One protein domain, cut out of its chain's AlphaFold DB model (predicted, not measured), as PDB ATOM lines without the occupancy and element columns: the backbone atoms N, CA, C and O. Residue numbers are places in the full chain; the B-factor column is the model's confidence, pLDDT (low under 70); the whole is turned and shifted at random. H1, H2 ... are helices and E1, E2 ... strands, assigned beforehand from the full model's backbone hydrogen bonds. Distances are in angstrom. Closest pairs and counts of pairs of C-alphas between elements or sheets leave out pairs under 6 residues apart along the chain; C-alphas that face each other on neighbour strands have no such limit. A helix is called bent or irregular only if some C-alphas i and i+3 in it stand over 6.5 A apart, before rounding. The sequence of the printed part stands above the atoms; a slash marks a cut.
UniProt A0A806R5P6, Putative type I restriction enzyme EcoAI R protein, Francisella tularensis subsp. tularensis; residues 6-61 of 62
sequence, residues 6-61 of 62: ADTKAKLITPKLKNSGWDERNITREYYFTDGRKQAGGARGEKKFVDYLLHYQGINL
ATOM      1  N   ALA A   6     111.820 120.945  97.382       92.69
ATOM      2  CA  ALA A   6     111.310 120.469  98.666       92.69
ATOM      3  C   ALA A   6     110.830 119.010  98.591       92.69
ATOM      4  O   ALA A   6     111.174 118.195  99.450       92.69
ATOM      5  N   ASP A   7     110.102 118.646  97.529       94.31
ATOM      6  CA  ASP A   7     109.677 117.264  97.293       94.31
ATOM      7  C   ASP A   7     110.870 116.325  97.121       94.31
ATOM      8  O   ASP A   7     110.879 115.231  97.674       94.31
ATOM      9  N   THR A   8     111.885 116.745  96.369       94.44
ATOM     10  CA  THR A   8     113.105 115.968  96.130       94.44
ATOM     11  C   THR A   8     113.870 115.754  97.436       94.44
ATOM     12  O   THR A   8     114.267 114.627  97.750       94.44
ATOM     13  N   LYS A   9     114.013 116.806  98.250       93.94
ATOM     14  CA  LYS A   9     114.625 116.739  99.583       93.94
ATOM     15  C   LYS A   9     113.890 115.758 100.499       93.94
ATOM     16  O   LYS A   9     114.514 114.870 101.087       93.94
ATOM     17  N   ALA A  10     112.565 115.861 100.583       91.94
ATOM     18  CA  ALA A  10     111.755 115.028 101.469       91.94
ATOM     19  C   ALA A  10     111.624 113.574 100.986       91.94
ATOM     20  O   ALA A  10     111.732 112.649 101.787       91.94
ATOM     21  N   LYS A  11     111.411 113.355  99.683       93.12
ATOM     22  CA  LYS A  11     111.106 112.029  99.115       93.12
ATOM     23  C   LYS A  11     112.345 111.235  98.725       93.12
ATOM     24  O   LYS A  11     112.276 110.010  98.696       93.12
ATOM     25  N   LEU A  12     113.459 111.897  98.405       94.00
ATOM     26  CA  LEU A  12     114.650 111.230  97.866       94.00
ATOM     27  C   LEU A  12     115.880 111.407  98.757       94.00
ATOM     28  O   LEU A  12     116.524 110.414  99.089       94.00
ATOM     29  N   ILE A  13     116.212 112.635  99.166       94.00
ATOM     30  CA  ILE A  13     117.455 112.894  99.916       94.00
ATOM     31  C   ILE A  13     117.330 112.445 101.375       94.00
ATOM     32  O   ILE A  13     118.155 111.666 101.850       94.00
ATOM     33  N   THR A  14     116.276 112.867 102.078       93.00
ATOM     34  CA  THR A  14     116.073 112.534 103.500       93.00
ATOM     35  C   THR A  14     116.033 111.018 103.744       93.00
ATOM     36  O   THR A  14     116.741 110.551 104.642       93.00
ATOM     37  N   PRO A  15     115.313 110.207 102.939       94.75
ATOM     38  CA  PRO A  15     115.333 108.756 103.102       94.75
ATOM     39  C   PRO A  15     116.707 108.148 102.820       94.75
ATOM     40  O   PRO A  15     117.112 107.225 103.518       94.75
ATOM     41  N   LYS A  16     117.465 108.678 101.848       95.62
ATOM     42  CA  LYS A  16     118.830 108.209 101.567       95.62
ATOM     43  C   LYS A  16     119.792 108.491 102.717       95.62
ATOM     44  O   LYS A  16     120.590 107.614 103.038       95.62
ATOM     45  N   LEU A  17     119.703 109.659 103.358       93.75
ATOM     46  CA  LEU A  17     120.508 109.979 104.544       93.75
ATOM     47  C   LEU A  17     120.214 108.995 105.681       93.75
ATOM     48  O   LEU A  17     121.140 108.382 106.212       93.75
ATOM     49  N   LYS A  18     118.929 108.758 105.970       92.44
ATOM     50  CA  LYS A  18     118.496 107.788 106.984       92.44
ATOM     51  C   LYS A  18     118.965 106.364 106.666       92.44
ATOM     52  O   LYS A  18     119.512 105.687 107.530       92.44
ATOM     53  N   ASN A  19     118.810 105.925 105.416       95.31
ATOM     54  CA  ASN A  19     119.249 104.599 104.968       95.31
ATOM     55  C   ASN A  19     120.776 104.437 104.994       95.31
ATOM     56  O   ASN A  19     121.263 103.321 105.129       95.31
ATOM     57  N   SER A  20     121.525 105.536 104.889       93.31
ATOM     58  CA  SER A  20     122.990 105.545 105.007       93.31
ATOM     59  C   SER A  20     123.471 105.555 106.465       93.31
ATOM     60  O   SER A  20     124.670 105.655 106.705       93.31
ATOM     61  N   GLY A  21     122.558 105.464 107.438       92.12
ATOM     62  CA  GLY A  21     122.881 105.383 108.862       92.12
ATOM     63  C   GLY A  21     123.017 106.730 109.575       92.12
ATOM     64  O   GLY A  21     123.437 106.752 110.729       92.12
ATOM     65  N   TRP A  22     122.661 107.849 108.933       91.81
ATOM     66  CA  TRP A  22     122.635 109.144 109.613       91.81
ATOM     67  C   TRP A  22     121.424 109.248 110.545       91.81
ATOM     68  O   TRP A  22     120.276 109.147 110.107       91.81
ATOM     69  N   ASP A  23     121.691 109.483 111.829       89.94
ATOM     70  CA  ASP A  23     120.675 109.818 112.830       89.94
ATOM     71  C   ASP A  23     120.203 111.265 112.629       89.94
ATOM     72  O   ASP A  23     121.012 112.151 112.354       89.94
ATOM     73  N   GLU A  24     118.909 111.535 112.809       89.81
ATOM     74  CA  GLU A  24     118.352 112.888 112.708       89.81
ATOM     75  C   GLU A  24     119.000 113.875 113.683       89.81
ATOM     76  O   GLU A  24     119.093 115.061 113.374       89.81
ATOM     77  N   ARG A  25     119.511 113.396 114.824       91.06
ATOM     78  CA  ARG A  25     120.259 114.218 115.793       91.06
ATOM     79  C   ARG A  25     121.563 114.779 115.225       91.06
ATOM     80  O   ARG A  25     122.038 115.805 115.697       91.06
ATOM     81  N   ASN A  26     122.118 114.117 114.212       91.12
ATOM     82  CA  ASN A  26     123.369 114.485 113.556       91.12
ATOM     83  C   ASN A  26     123.134 115.268 112.254       91.12
ATOM     84  O   ASN A  26     124.067 115.455 111.477       91.12
ATOM     85  N   ILE A  27     121.901 115.707 111.984       92.25
ATOM     86  CA  ILE A  27     121.536 116.422 110.760       92.25
ATOM     87  C   ILE A  27     120.886 117.754 111.136       92.25
ATOM     88  O   ILE A  27     119.792 117.792 111.693       92.25
ATOM     89  N   THR A  28     121.515 118.867 110.765       92.81
ATOM     90  CA  THR A  28     120.878 120.190 110.806       92.81
ATOM     91  C   THR A  28     120.365 120.536 109.417       92.81
ATOM     92  O   THR A  28     121.109 120.446 108.445       92.81
ATOM     93  N   ARG A  29     119.092 120.916 109.309       93.12
ATOM     94  CA  ARG A  29     118.477 121.321 108.039       93.12
ATOM     95  C   ARG A  29     118.443 122.846 107.945       93.12
ATOM     96  O   ARG A  29     118.325 123.499 108.977       93.12
ATOM     97  N   GLU A  30     118.555 123.385 106.732       93.25
ATOM     98  CA  GLU A  30     118.478 124.833 106.446       93.25
ATOM     99  C   GLU A  30     119.436 125.675 107.317       93.25
ATOM    100  O   GLU A  30     119.063 126.658 107.961       93.25
ATOM    101  N   TYR A  31     120.703 125.262 107.373       93.06
ATOM    102  CA  TYR A  31     121.704 125.863 108.248       93.06
ATOM    103  C   TYR A  31     122.378 127.081 107.609       93.06
ATOM    104  O   TYR A  31     123.079 126.962 106.603       93.06
ATOM    105  N   TYR A  32     122.232 128.247 108.238       92.62
ATOM    106  CA  TYR A  32     122.945 129.471 107.873       92.62
ATOM    107  C   TYR A  32     124.303 129.525 108.577       92.62
ATOM    108  O   TYR A  32     124.372 129.591 109.801       92.62
ATOM    109  N   PHE A  33     125.388 129.553 107.802       89.00
ATOM    110  CA  PHE A  33     126.759 129.548 108.333       89.00
ATOM    111  C   PHE A  33     127.463 130.903 108.208       89.00
ATOM    112  O   PHE A  33     128.585 131.081 108.676       89.00
ATOM    113  N   THR A  34     126.817 131.877 107.566       90.56
ATOM    114  CA  THR A  34     127.306 133.254 107.523       90.56
ATOM    115  C   THR A  34     126.188 134.213 107.879       90.56
ATOM    116  O   THR A  34     125.051 134.059 107.442       90.56
ATOM    117  N   ASP A  35     126.532 135.271 108.600       85.31
ATOM    118  CA  ASP A  35     125.593 136.356 108.874       85.31
ATOM    119  C   ASP A  35     125.494 137.380 107.730       85.31
ATOM    120  O   ASP A  35     124.909 138.452 107.907       85.31
ATOM    121  N   GLY A  36     126.095 137.082 106.578       86.12
ATOM    122  CA  GLY A  36     126.244 138.023 105.478       86.12
ATOM    123  C   GLY A  36     127.371 139.034 105.698       86.12
ATOM    124  O   GLY A  36     127.764 139.369 106.821       86.12
ATOM    125  N   ARG A  37     127.939 139.524 104.593       87.12
ATOM    126  CA  ARG A  37     129.038 140.501 104.618       87.12
ATOM    127  C   ARG A  37     128.538 141.831 105.188       87.12
ATOM    128  O   ARG A  37     127.542 142.355 104.700       87.12
ATOM    129  N   LYS A  38     129.241 142.412 106.168       87.50
ATOM    130  CA  LYS A  38     128.948 143.778 106.641       87.50
ATOM    131  C   LYS A  38     129.162 144.778 105.500       87.50
ATOM    132  O   LYS A  38     130.224 144.777 104.876       87.50
ATOM    133  N   GLN A  39     128.161 145.606 105.237       87.44
ATOM    134  CA  GLN A  39     128.187 146.668 104.233       87.44
ATOM    135  C   GLN A  39     128.179 148.044 104.916       87.44
ATOM    136  O   GLN A  39     127.892 148.166 106.110       87.44
ATOM    137  N   ALA A  40     128.539 149.088 104.164       85.88
ATOM    138  CA  ALA A  40     128.463 150.463 104.652       85.88
ATOM    139  C   ALA A  40     127.009 150.827 105.011       85.88
ATOM    140  O   ALA A  40     126.074 150.364 104.362       85.88
ATOM    141  N   GLY A  41     126.817 151.634 106.058       86.44
ATOM    142  CA  GLY A  41     125.481 152.045 106.513       86.44
ATOM    143  C   GLY A  41     124.754 151.037 107.415       86.44
ATOM    144  O   GLY A  41     123.557 151.173 107.627       86.44
ATOM    145  N   GLY A  42     125.450 150.028 107.953       82.38
ATOM    146  CA  GLY A  42     124.878 149.076 108.919       82.38
ATOM    147  C   GLY A  42     124.093 147.915 108.298       82.38
ATOM    148  O   GLY A  42     123.648 147.026 109.023       82.38
ATOM    149  N   ALA A  43     123.968 147.877 106.970       85.25
ATOM    150  CA  ALA A  43     123.365 146.765 106.247       85.25
ATOM    151  C   ALA A  43     124.274 145.520 106.243       85.25
ATOM    152  O   ALA A  43     125.505 145.608 106.335       85.25
ATOM    153  N   ARG A  44     123.668 144.337 106.112       86.75
ATOM    154  CA  ARG A  44     124.377 143.076 105.861       86.75
ATOM    155  C   ARG A  44     123.939 142.507 104.517       86.75
ATOM    156  O   ARG A  44     122.763 142.568 104.177       86.75
ATOM    157  N   GLY A  45     124.900 141.961 103.780       86.38
ATOM    158  CA  GLY A  45     124.647 141.239 102.539       86.38
ATOM    159  C   GLY A  45     123.977 139.884 102.773       86.38
ATOM    160  O   GLY A  45     123.648 139.514 103.898       86.38
ATOM    161  N   GLU A  46     123.816 139.125 101.694       89.56
ATOM    162  CA  GLU A  46     123.149 137.826 101.718       89.56
ATOM    163  C   GLU A  46     123.844 136.824 102.651       89.56
ATOM    164  O   GLU A  46     125.074 136.681 102.653       89.56
ATOM    165  N   LYS A  47     123.032 136.125 103.450       91.06
ATOM    166  CA  LYS A  47     123.483 135.011 104.277       91.06
ATOM    167  C   LYS A  47     123.566 133.759 103.420       91.06
ATOM    168  O   LYS A  47     122.590 133.364 102.795       91.06
ATOM    169  N   LYS A  48     124.714 133.098 103.451       92.25
ATOM    170  CA  LYS A  48     124.880 131.768 102.869       92.25
ATOM    171  C   LYS A  48     124.319 130.701 103.804       92.25
ATOM    172  O   LYS A  48     124.552 130.763 105.018       92.25
ATOM    173  N   PHE A  49     123.633 129.727 103.218       93.81
ATOM    174  CA  PHE A  49     123.072 128.579 103.916       93.81
ATOM    175  C   PHE A  49     123.290 127.285 103.135       93.81
ATOM    176  O   PHE A  49     123.659 127.313 101.960       93.81
ATOM    177  N   VAL A  50     123.072 126.166 103.816       93.50
ATOM    178  CA  VAL A  50     123.058 124.821 103.239       93.50
ATOM    179  C   VAL A  50     121.777 124.098 103.641       93.50
ATOM    180  O   VAL A  50     121.265 124.297 104.743       93.50
ATOM    181  N   ASP A  51     121.265 123.232 102.768       94.38
ATOM    182  CA  ASP A  51     120.040 122.469 103.039       94.38
ATOM    183  C   ASP A  51     120.219 121.415 104.130       94.38
ATOM    184  O   ASP A  51     119.315 121.201 104.935       94.38
ATOM    185  N   TYR A  52     121.382 120.763 104.153       92.75
ATOM    186  CA  TYR A  52     121.743 119.736 105.121       92.75
ATOM    187  C   TYR A  52     123.187 119.949 105.564       92.75
ATOM    188  O   TYR A  52     124.099 119.962 104.740       92.75
ATOM    189  N   LEU A  53     123.389 120.065 106.871       92.69
ATOM    190  CA  LEU A  53     124.686 119.989 107.526       92.69
ATOM    191  C   LEU A  53     124.737 118.690 108.334       92.69
ATOM    192  O   LEU A  53     123.893 118.463 109.205       92.69
ATOM    193  N   LEU A  54     125.718 117.843 108.026       92.94
ATOM    194  CA  LEU A  54     125.921 116.552 108.675       92.94
ATOM    195  C   LEU A  54     127.029 116.664 109.730       92.94
ATOM    196  O   LEU A  54     128.122 117.160 109.452       92.94
ATOM    197  N   HIS A  55     126.743 116.183 110.936       89.88
ATOM    198  CA  HIS A  55     127.639 116.238 112.090       89.88
ATOM    199  C   HIS A  55     128.243 114.869 112.362       89.88
ATOM    200  O   HIS A  55     127.527 113.922 112.684       89.88
ATOM    201  N   TYR A  56     129.564 114.757 112.303       87.50
ATOM    202  CA  TYR A  56     130.261 113.535 112.692       87.50
ATOM    203  C   TYR A  56     130.955 113.752 114.032       87.50
ATOM    204  O   TYR A  56     131.749 114.674 114.180       87.50
ATOM    205  N   GLN A  57     130.629 112.922 115.028       81.94
ATOM    206  CA  GLN A  57     131.193 113.015 116.387       81.94
ATOM    207  C   GLN A  57     131.013 114.397 117.051       81.94
ATOM    208  O   GLN A  57     131.833 114.818 117.860       81.94
ATOM    209  N   GLY A  58     129.935 115.113 116.715       68.12
ATOM    210  CA  GLY A  58     129.685 116.466 117.228       68.12
ATOM    211  C   GLY A  58     130.533 117.561 116.572       68.12
ATOM    212  O   GLY A  58     130.542 118.688 117.060       68.12
ATOM    213  N   ILE A  59     131.232 117.248 115.478       71.88
ATOM    214  CA  ILE A  59     131.981 118.201 114.660       71.88
ATOM    215  C   ILE A  59     131.275 118.336 113.305       71.88
ATOM    216  O   ILE A  59     130.884 117.340 112.689       71.88
ATOM    217  N   ASN A  60     131.124 119.575 112.835       71.25
ATOM    218  CA  ASN A  60     130.637 119.861 111.488       71.25
ATOM    219  C   ASN A  60     131.614 119.263 110.468       71.25
ATOM    220  O   ASN A  60     132.801 119.594 110.499       71.25
ATOM    221  N   LEU A  61     131.129 118.426 109.553       62.06
ATOM    222  CA  LEU A  61     131.949 118.008 108.419       62.06
ATOM    223  C   LEU A  61     132.034 119.166 107.401       62.06
ATOM    224  O   LEU A  61     130.978 119.681 107.021       62.06
TER     225      LEU A  61
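This is residues 6 to 61 of the 62 residues of the protein "Putative type I restriction enzyme EcoAI R protein" of Francisella tularensis subsp. tularensis (UniProt A0A806R5P6). A two-stranded hairpin of E1 and E2 runs out into a long loop, residues 33 to 48, while the helix H1 lies at the other end of the model. The loop makes much of the length, and E2 bends sharply partway along. The printed part has 56 residues, with one named helix and two named strands in the order H1, E1, E2; the sheet, E1 - E2, is antiparallel, and the class is mixed, helices and strands. The whole is only just loose, close to extended, with a radius of gyration of the C-alphas of 14.9 A, and its outline is flat, 48 by 29 by 13 A.

Begin at E1, residues 27 to 32, and E2, residues 49 to 56, an antiparallel hairpin with 142 degrees between their directions. Look at C-alphas 32 and 49, which face each other at 4.1 A. Within hydrogen-bond range you will find N 28 and O 53 at 2.9 A, and N 53 and O 28 at 2.8 A. E2 bends by 67 degrees at residue 52. Beyond the bend, its residues 55 to 56 pair antiparallel with residues 59 to 60. H1, residues 6 to 19, and E2 are near each other, with 7 pairs of C-alphas within 10 A. In H1, 8 of 10 O i to N i+4 pairs are within hydrogen-bond range.

Find C-alpha 27 at (121.536, 116.422, 110.760); from there E1 runs 13.4 A to C-alpha 32. E2 spans 18.8 A and ends at C-alpha 56, (130.261, 113.535, 112.692). H1 begins at C-alpha 6, (111.310, 120.469, 98.666), and spans 18.8 A; it is only just irregular, with C-alphas 11 and 14 6.6 A apart.

The two C-alphas farthest apart, those of Asn 19 and Gly 41, are 47.9 A apart. The printed part has no cut. The link from H1 to E1 is short, and that from E1 to E2 is long, with 16 residues. The mean pLDDT of the printed part is 89.3; look for values under 70 at residues 58 and 61.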